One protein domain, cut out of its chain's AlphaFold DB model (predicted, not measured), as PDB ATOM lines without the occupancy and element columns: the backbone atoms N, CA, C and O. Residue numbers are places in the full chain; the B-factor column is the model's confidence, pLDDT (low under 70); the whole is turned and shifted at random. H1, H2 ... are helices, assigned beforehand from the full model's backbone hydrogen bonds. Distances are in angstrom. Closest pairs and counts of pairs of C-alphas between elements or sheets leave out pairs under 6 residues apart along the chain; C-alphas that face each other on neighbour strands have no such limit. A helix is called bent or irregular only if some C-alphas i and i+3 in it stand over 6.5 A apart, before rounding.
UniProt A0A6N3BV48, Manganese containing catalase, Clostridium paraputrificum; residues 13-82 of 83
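This is residues 13 to 82 of the 83 residues of the protein "Manganese containing catalase" of Clostridium paraputrificum (UniProt A0A6N3BV48). One long, straight helix, H2, makes the longest axis, and from its first residue a winding stretch, residues 20 to 43, leads back to a short helix, H1, well off the long one, an open hook with no packed core. Residues 55 to 82, of which 55 to 80 belong to H2, stick out free. The printed part has 70 residues with two named helices, H1 then H2, and no named strand; its class is all helix. It is extended, with a radius of gyration of the C-alphas of 18.0 A, and only just flat, spanning 59 by 30 by 14 A.

Find C-alpha 13 at (29.026, 14.224, 5.720); there H1 begins, residues 13 to 19, 10.1 A from first to last C-alpha. It is neither bent nor irregular, but only just: C-alphas 15 and 18 are 6.0 A apart. Go on through residues 20 to 43, which hold no named element, to C-alpha 44 at (40.122, -26.449, -2.952). From there H2, residues 44 to 80, runs 54.3 A to C-alpha 80 at (1.395, 11.465, 0.450) and is not bent.

Look first at H2, the longest helix, with 37 residues. H1 and H2 are apart, with no C-alpha of the one within 8 A of the other. Along the backbones, the O i to N i+4 pairs within hydrogen-bond range are 2 of 3 in H1 and 32 of 33 in H2.

The two C-alphas farthest apart are those of Gly 42 and Asn 82, at 59.5 A. The printed part has no cut, and the link from H1 to H2, 24 residues, is long. In the B-factor column, pLDDT is under 70 at residues 13 to 17, 19, 65 and 67 to 82; the mean of the printed part is 80.2.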
ATOM      1  N   ILE A  13      27.932  13.308   5.348       60.31
ATOM      2  CA  ILE A  13      29.026  14.224   5.720       60.31
ATOM      3  C   ILE A  13      30.401  13.553   5.531       60.31
ATOM      4  O   ILE A  13      31.363  14.198   5.111       60.31
ATOM      5  N   GLN A  14      30.489  12.246   5.793       60.56
ATOM      6  CA  GLN A  14      31.737  11.488   5.733       60.56
ATOM      7  C   GLN A  14      32.177  11.107   4.311       60.56
ATOM      8  O   GLN A  14      33.357  10.852   4.123       60.56
ATOM      9  N   THR A  15      31.292  11.085   3.306       56.38
ATOM     10  CA  THR A  15      31.671  10.869   1.891       56.38
ATOM     11  C   THR A  15      31.931  12.194   1.171       56.38
ATOM     12  O   THR A  15      32.748  12.267   0.253       56.38
ATOM     13  N   HIS A  16      31.287  13.275   1.616       62.75
ATOM     14  CA  HIS A  16      31.469  14.609   1.056       62.75
ATOM     15  C   HIS A  16      32.872  15.186   1.315       62.75
ATOM     16  O   HIS A  16      33.489  15.715   0.395       62.75
ATOM     17  N   VAL A  17      33.398  15.084   2.544       67.25
ATOM     18  CA  VAL A  17      34.664  15.744   2.933       67.25
ATOM     19  C   VAL A  17      35.923  15.037   2.401       67.25
ATOM     20  O   VAL A  17      36.779  15.720   1.842       67.25
ATOM     21  N   PRO A  18      36.079  13.706   2.527       71.50
ATOM     22  CA  PRO A  18      37.286  13.011   2.078       71.50
ATOM     23  C   PRO A  18      37.240  12.648   0.590       71.50
ATOM     24  O   PRO A  18      38.288  12.523  -0.037       71.50
ATOM     25  N   CYS A  19      36.040  12.473   0.026       69.75
ATOM     26  CA  CYS A  19      35.857  11.861  -1.292       69.75
ATOM     27  C   CYS A  19      35.107  12.760  -2.285       69.75
ATOM     28  O   CYS A  19      34.941  12.377  -3.440       69.75
ATOM     29  N   GLY A  20      34.622  13.936  -1.866       79.12
ATOM     30  CA  GLY A  20      33.923  14.871  -2.751       79.12
ATOM     31  C   GLY A  20      32.684  14.273  -3.425       79.12
ATOM     32  O   GLY A  20      32.424  14.596  -4.580       79.12
ATOM     33  N   LEU A  21      31.965  13.371  -2.740       78.31
ATOM     34  CA  LEU A  21      30.834  12.597  -3.290       78.31
ATOM     35  C   LEU A  21      31.207  11.681  -4.474       78.31
ATOM     36  O   LEU A  21      30.341  11.244  -5.229       78.31
ATOM     37  N   SER A  22      32.492  11.365  -4.635       81.38
ATOM     38  CA  SER A  22      32.947  10.338  -5.573       81.38
ATOM     39  C   SER A  22      32.835   8.947  -4.935       81.38
ATOM     40  O   SER A  22      33.023   8.823  -3.721       81.38
ATOM     41  N   PRO A  23      32.548   7.888  -5.716       80.94
ATOM     42  CA  PRO A  23      32.507   6.522  -5.202       80.94
ATOM     43  C   PRO A  23      33.885   6.089  -4.690       80.94
ATOM     44  O   PRO A  23      34.901   6.334  -5.341       80.94
ATOM     45  N   VAL A  24      33.915   5.418  -3.535       84.75
ATOM     46  CA  VAL A  24      35.145   4.922  -2.896       84.75
ATOM     47  C   VAL A  24      34.927   3.508  -2.363       84.75
ATOM     48  O   VAL A  24      33.812   3.135  -2.005       84.75
ATOM     49  N   LEU A  25      35.999   2.715  -2.307       89.44
ATOM     50  CA  LEU A  25      36.019   1.345  -1.786       89.44
ATOM     51  C   LEU A  25      35.978   1.326  -0.247       89.44
ATOM     52  O   LEU A  25      36.936   0.922   0.413       89.44
ATOM     53  N   ILE A  26      34.869   1.798   0.317       85.81
ATOM     54  CA  ILE A  26      34.569   1.788   1.751       85.81
ATOM     55  C   ILE A  26      33.248   1.064   1.996       85.81
ATOM     56  O   ILE A  26      32.343   1.091   1.163       85.81
ATOM     57  N   ASN A  27      33.129   0.401   3.140       83.94
ATOM     58  CA  ASN A  27      31.876  -0.226   3.540       83.94
ATOM     59  C   ASN A  27      30.896   0.796   4.158       83.94
ATOM     60  O   ASN A  27      31.243   1.951   4.402       83.94
ATOM     61  N   LEU A  28      29.677   0.341   4.469       77.31
ATOM     62  CA  LEU A  28      28.625   1.142   5.123       77.31
ATOM     63  C   LEU A  28      29.033   1.723   6.491       77.31
ATOM     64  O   LEU A  28      28.426   2.681   6.954       77.31
ATOM     65  N   SER A  29      30.044   1.152   7.146       81.75
ATOM     66  CA  SER A  29      30.595   1.637   8.418       81.75
ATOM     67  C   SER A  29      31.789   2.586   8.235       81.75
ATOM     68  O   SER A  29      32.380   3.007   9.226       81.75
ATOM     69  N   GLY A  30      32.169   2.907   6.994       81.06
ATOM     70  CA  GLY A  30      33.287   3.794   6.668       81.06
ATOM     71  C   GLY A  30      34.671   3.138   6.711       81.06
ATOM     72  O   GLY A  30      35.671   3.837   6.554       81.06
ATOM     73  N   ALA A  31      34.766   1.817   6.904       87.94
ATOM     74  CA  ALA A  31      36.051   1.121   6.863       87.94
ATOM     75  C   ALA A  31      36.453   0.798   5.410       87.94
ATOM     76  O   ALA A  31      35.593   0.388   4.620       87.94
ATOM     77  N   PRO A  32      37.735   0.967   5.041       88.88
ATOM     78  CA  PRO A  32      38.215   0.684   3.696       88.88
ATOM     79  C   PRO A  32      38.193  -0.812   3.392       88.88
ATOM     80  O   PRO A  32      38.302  -1.655   4.283       88.88
ATOM     81  N   TRP A  33      38.104  -1.139   2.109       93.44
ATOM     82  CA  TRP A  33      38.371  -2.491   1.644       93.44
ATOM     83  C   TRP A  33      39.863  -2.817   1.810       93.44
ATOM     84  O   TRP A  33      40.727  -2.098   1.303       93.44
ATOM     85  N   THR A  34      40.165  -3.900   2.525       93.81
ATOM     86  CA  THR A  34      41.525  -4.414   2.753       93.81
ATOM     87  C   THR A  34      41.622  -5.893   2.368       93.81
ATOM     88  O   THR A  34      40.613  -6.564   2.139       93.81
ATOM     89  N   ALA A  35      42.847  -6.429   2.331       95.06
ATOM     90  CA  ALA A  35      43.092  -7.849   2.066       95.06
ATOM     91  C   ALA A  35      42.494  -8.787   3.135       95.06
ATOM     92  O   ALA A  35      42.347  -9.975   2.872       95.06
ATOM     93  N   ASP A  36      42.080  -8.265   4.293       93.00
ATOM     94  CA  ASP A  36      41.427  -9.047   5.353       93.00
ATOM     95  C   ASP A  36      40.063  -9.610   4.917       93.00
ATOM     96  O   ASP A  36      39.558 -10.562   5.507       93.00
ATOM     97  N   TYR A  37      39.464  -9.048   3.859       89.75
ATOM     98  CA  TYR A  37      38.242  -9.568   3.240       89.75
ATOM     99  C   TYR A  37      38.485 -10.765   2.307       89.75
ATOM    100  O   TYR A  37      37.524 -11.327   1.782       89.75
ATOM    101  N   VAL A  38      39.741 -11.153   2.071       92.88
ATOM    102  CA  VAL A  38      40.116 -12.227   1.147       92.88
ATOM    103  C   VAL A  38      40.620 -13.430   1.938       92.88
ATOM    104  O   VAL A  38      41.570 -13.328   2.707       92.88
ATOM    105  N   THR A  39      40.010 -14.597   1.719       93.94
ATOM    106  CA  THR A  39      40.496 -15.875   2.263       93.94
ATOM    107  C   THR A  39      41.024 -16.745   1.130       93.94
ATOM    108  O   THR A  39      40.296 -17.027   0.185       93.94
ATOM    109  N   VAL A  40      42.285 -17.172   1.227       93.44
ATOM    110  CA  VAL A  40      42.889 -18.167   0.329       93.44
ATOM    111  C   VAL A  40      43.727 -19.116   1.171       93.44
ATOM    112  O   VAL A  40      44.705 -18.708   1.794       93.44
ATOM    113  N   THR A  41      43.332 -20.384   1.203       93.25
ATOM    114  CA  THR A  41      44.000 -21.426   1.993       93.25
ATOM    115  C   THR A  41      44.874 -22.342   1.141       93.25
ATOM    116  O   THR A  41      45.742 -23.023   1.680       93.25
ATOM    117  N   GLY A  42      44.673 -22.354  -0.183       92.81
ATOM    118  CA  GLY A  42      45.398 -23.227  -1.111       92.81
ATOM    119  C   GLY A  42      44.846 -24.655  -1.157       92.81
ATOM    120  O   GLY A  42      45.389 -25.501  -1.868       92.81
ATOM    121  N   TYR A  43      43.756 -24.923  -0.435       97.00
ATOM    122  CA  TYR A  43      43.033 -26.184  -0.479       97.00
ATOM    123  C   TYR A  43      41.647 -25.950  -1.083       97.00
ATOM    124  O   TYR A  43      40.835 -25.193  -0.554       97.00
ATOM    125  N   LEU A  44      41.347 -26.659  -2.175       92.81
ATOM    126  CA  LEU A  44      40.122 -26.449  -2.952       92.81
ATOM    127  C   LEU A  44      38.849 -26.534  -2.101       92.81
ATOM    128  O   LEU A  44      37.956 -25.710  -2.244       92.81
ATOM    129  N   PHE A  45      38.753 -27.525  -1.214       95.31
ATOM    130  CA  PHE A  45      37.550 -27.721  -0.406       95.31
ATOM    131  C   PHE A  45      37.271 -26.533   0.523       95.31
ATOM    132  O   PHE A  45      36.149 -26.036   0.570       95.31
ATOM    133  N   THR A  46      38.285 -26.061   1.244       95.50
ATOM    134  CA  THR A  46      38.135 -24.947   2.188       95.50
ATOM    135  C   THR A  46      37.932 -23.622   1.466       95.50
ATOM    136  O   THR A  46      37.124 -22.815   1.921       95.50
ATOM    137  N   ASP A  47      38.565 -23.432   0.308       96.38
ATOM    138  CA  ASP A  47      38.348 -22.246  -0.521       96.38
ATOM    139  C   ASP A  47      36.909 -22.225  -1.077       96.38
ATOM    140  O   ASP A  47      36.223 -21.209  -0.978       96.38
ATOM    141  N   LEU A  48      36.380 -23.365  -1.540       95.88
ATOM    142  CA  LEU A  48      34.985 -23.471  -1.987       95.88
ATOM    143  C   LEU A  48      33.975 -23.234  -0.858       95.88
ATOM    144  O   LEU A  48      32.996 -22.519  -1.062       95.88
ATOM    145  N   LEU A  49      34.206 -23.782   0.338       95.75
ATOM    146  CA  LEU A  49      33.338 -23.510   1.488       95.75
ATOM    147  C   LEU A  49      33.349 -22.026   1.872       95.75
ATOM    148  O   LEU A  49      32.297 -21.463   2.183       95.75
ATOM    149  N   SER A  50      34.517 -21.381   1.822       94.81
ATOM    150  CA  SER A  50      34.638 -19.947   2.096       94.81
ATOM    151  C   SER A  50      33.931 -19.085   1.039       94.81
ATOM    152  O   SER A  50      33.300 -18.084   1.387       94.81
ATOM    153  N   ASN A  51      33.933 -19.514  -0.231       95.50
ATOM    154  CA  ASN A  51      33.185 -18.860  -1.308       95.50
ATOM    155  C   ASN A  51      31.672 -18.971  -1.087       95.50
ATOM    156  O   ASN A  51      30.978 -17.959  -1.143       95.50
ATOM    157  N   ILE A  52      31.166 -20.161  -0.740       96.44
ATOM    158  CA  ILE A  52      29.737 -20.371  -0.446       96.44
ATOM    159  C   ILE A  52      29.277 -19.472   0.712       96.44
ATOM    160  O   ILE A  52      28.241 -18.814   0.621       96.44
ATOM    161  N   ALA A  53      30.057 -19.392   1.794       95.00
ATOM    162  CA  ALA A  53      29.748 -18.504   2.915       95.00
ATOM    163  C   ALA A  53      29.758 -17.017   2.503       95.00
ATOM    164  O   ALA A  53      28.911 -16.235   2.946       95.00
ATOM    165  N   SER A  54      30.692 -16.626   1.631       93.31
ATOM    166  CA  SER A  54      30.797 -15.257   1.115       93.31
ATOM    167  C   SER A  54      29.596 -14.873   0.247       93.31
ATOM    168  O   SER A  54      29.057 -13.776   0.406       93.31
ATOM    169  N   GLU A  55      29.112 -15.782  -0.603       96.00
ATOM    170  CA  GLU A  55      27.904 -15.580  -1.413       96.00
ATOM    171  C   GLU A  55      26.653 -15.415  -0.542       96.00
ATOM    172  O   GLU A  55      25.875 -14.479  -0.740       96.00
ATOM    173  N   GLN A  56      26.489 -16.259   0.485       94.56
ATOM    174  CA  GLN A  56      25.381 -16.135   1.438       94.56
ATOM    175  C   GLN A  56      25.386 -14.773   2.144       94.56
ATOM    176  O   GLN A  56      24.344 -14.122   2.268       94.56
ATOM    177  N   ARG A  57      26.565 -14.302   2.567       89.31
ATOM    178  CA  ARG A  57      26.717 -12.990   3.207       89.31
ATOM    179  C   ARG A  57      26.419 -11.840   2.240       89.31
ATOM    180  O   ARG A  57      25.787 -10.866   2.647       89.31
ATOM    181  N   ALA A  58      26.843 -11.950   0.980       88.94
ATOM    182  CA  ALA A  58      26.605 -10.935  -0.045       88.94
ATOM    183  C   ALA A  58      25.105 -10.761  -0.326       88.94
ATOM    184  O   ALA A  58      24.595  -9.639  -0.270       88.94
ATOM    185  N   ILE A  59      24.384 -11.867  -0.523       86.75
ATOM    186  CA  ILE A  59      22.937 -11.860  -0.784       86.75
ATOM    187  C   ILE A  59      22.170 -11.228   0.384       86.75
ATOM    188  O   ILE A  59      21.309 -10.374   0.168       86.75
ATOM    189  N   TYR A  60      22.512 -11.591   1.624       85.50
ATOM    190  CA  TYR A  60      21.899 -10.999   2.815       85.50
ATOM    191  C   TYR A  60      22.162  -9.489   2.920       85.50
ATOM    192  O   TYR A  60      21.259  -8.715   3.228       85.50
ATOM    193  N   SER A  61      23.385  -9.041   2.622       81.38
ATOM    194  CA  SER A  61      23.709  -7.611   2.671       81.38
ATOM    195  C   SER A  61      23.006  -6.790   1.582       81.38
ATOM    196  O   SER A  61      22.586  -5.665   1.847       81.38
ATOM    197  N   ALA A  62      22.818  -7.356   0.386       82.75
ATOM    198  CA  ALA A  62      22.100  -6.699  -0.702       82.75
ATOM    199  C   ALA A  62      20.589  -6.602  -0.425       82.75
ATOM    200  O   ALA A  62      19.976  -5.572  -0.703       82.75
ATOM    201  N   SER A  63      19.987  -7.642   0.167       79.12
ATOM    202  CA  SER A  63      18.554  -7.640   0.486       79.12
ATOM    203  C   SER A  63      18.193  -6.626   1.571       79.12
ATOM    204  O   SER A  63      17.159  -5.971   1.458       79.12
ATOM    205  N   ILE A  64      19.060  -6.415   2.569       76.19
ATOM    206  CA  ILE A  64      18.877  -5.341   3.558       76.19
ATOM    207  C   ILE A  64      18.815  -3.969   2.878       76.19
ATOM    208  O   ILE A  64      17.947  -3.171   3.226       76.19
ATOM    209  N   GLY A  65      19.682  -3.703   1.896       69.69
ATOM    210  CA  GLY A  65      19.652  -2.446   1.139       69.69
ATOM    211  C   GLY A  65      18.299  -2.212   0.461       69.69
ATOM    212  O   GLY A  65      17.692  -1.159   0.639       69.69
ATOM    213  N   GLN A  66      17.766  -3.233  -0.214       70.25
ATOM    214  CA  GLN A  66      16.468  -3.132  -0.893       70.25
ATOM    215  C   GLN A  66      15.281  -2.986   0.072       70.25
ATOM    216  O   GLN A  66      14.309  -2.305  -0.247       70.25
ATOM    217  N   ILE A  67      15.343  -3.600   1.259       69.38
ATOM    218  CA  ILE A  67      14.290  -3.465   2.279       69.38
ATOM    219  C   ILE A  67      14.276  -2.046   2.857       69.38
ATOM    220  O   ILE A  67      13.201  -1.493   3.072       69.38
ATOM    221  N   VAL A  68      15.445  -1.439   3.081       66.38
ATOM    222  CA  VAL A  68      15.536  -0.051   3.559       66.38
ATOM    223  C   VAL A  68      14.990   0.917   2.508       66.38
ATOM    224  O   VAL A  68      14.148   1.745   2.849       66.38
ATOM    225  N   GLU A  69      15.383   0.770   1.240       66.62
ATOM    226  CA  GLU A  69      14.865   1.585   0.127       66.62
ATOM    227  C   GLU A  69      13.345   1.426  -0.050       66.62
ATOM    228  O   GLU A  69      12.606   2.407  -0.190       66.62
ATOM    229  N   GLY A  70      12.851   0.188   0.039       65.62
ATOM    230  CA  GLY A  70      11.421  -0.106   0.017       65.62
ATOM    231  C   GLY A  70      10.677   0.537   1.189       65.62
ATOM    232  O   GLY A  70       9.629   1.147   0.990       65.62
ATOM    233  N   GLN A  71      11.222   0.474   2.406       62.50
ATOM    234  CA  GLN A  71      10.610   1.084   3.586       62.50
ATOM    235  C   GLN A  71      10.564   2.613   3.477       62.50
ATOM    236  O   GLN A  71       9.530   3.204   3.793       62.50
ATOM    237  N   THR A  72      11.624   3.253   2.971       60.91
ATOM    238  CA  THR A  72      11.622   4.702   2.715       60.91
ATOM    239  C   THR A  72      10.550   5.097   1.694       60.91
ATOM    240  O   THR A  72       9.785   6.031   1.943       60.91
ATOM    241  N   ALA A  73      10.374   4.319   0.620       64.06
ATOM    242  CA  ALA A  73       9.339   4.572  -0.385       64.06
ATOM    243  C   ALA A  73       7.912   4.400   0.175       64.06
ATOM    244  O   ALA A  73       7.016   5.191  -0.124       64.06
ATOM    245  N   LEU A  74       7.688   3.404   1.042       62.19
ATOM    246  CA  LEU A  74       6.397   3.209   1.709       62.19
ATOM    247  C   LEU A  74       6.085   4.318   2.723       62.19
ATOM    248  O   LEU A  74       4.924   4.707   2.857       62.19
ATOM    249  N   THR A  75       7.094   4.865   3.412       63.44
ATOM    250  CA  THR A  75       6.887   6.020   4.299       63.44
ATOM    251  C   THR A  75       6.523   7.285   3.524       63.44
ATOM    252  O   THR A  75       5.632   8.017   3.951       63.44
ATOM    253  N   GLU A  76       7.110   7.513   2.349       67.19
ATOM    254  CA  GLU A  76       6.771   8.658   1.494       67.19
ATOM    255  C   GLU A  76       5.366   8.534   0.881       67.19
ATOM    256  O   GLU A  76       4.605   9.504   0.871       67.19
ATOM    257  N   LEU A  77       4.969   7.327   0.463       63.31
ATOM    258  CA  LEU A  77       3.606   7.033   0.000       63.31
ATOM    259  C   LEU A  77       2.570   7.174   1.124       63.31
ATOM    260  O   LEU A  77       1.475   7.690   0.902       63.31
ATOM    261  N   SER A  78       2.908   6.754   2.346       64.44
ATOM    262  CA  SER A  78       2.035   6.916   3.513       64.44
ATOM    263  C   SER A  78       1.818   8.392   3.866       64.44
ATOM    264  O   SER A  78       0.701   8.784   4.188       64.44
ATOM    265  N   ILE A  79       2.843   9.239   3.748       63.62
ATOM    266  CA  ILE A  79       2.722  10.684   4.000       63.62
ATOM    267  C   ILE A  79       1.960  11.387   2.861       63.62
ATOM    268  O   ILE A  79       1.196  12.316   3.122       63.62
ATOM    269  N   GLY A  80       2.119  10.936   1.612       57.03
ATOM    270  CA  GLY A  80       1.395  11.465   0.450       57.03
ATOM    271  C   GLY A  80      -0.106  11.154   0.447       57.03
ATOM    272  O   GLY A  80      -0.890  11.992   0.017       57.03
ATOM    273  N   ASN A  81      -0.507   9.997   0.979       60.38
ATOM    274  CA  ASN A  81      -1.910   9.565   1.050       60.38
ATOM    275  C   ASN A  81      -2.682  10.115   2.268       60.38
ATOM    276  O   ASN A  81      -3.886   9.902   2.369       60.38
ATOM    277  N   ASN A  82      -2.001  10.791   3.199       55.62
ATOM    278  CA  ASN A  82      -2.596  11.424   4.386       55.62
ATOM    279  C   ASN A  82      -2.760  12.954   4.227       55.62
ATOM    280  O   ASN A  82      -2.868  13.671   5.224       55.62
TER     281      ASN A  82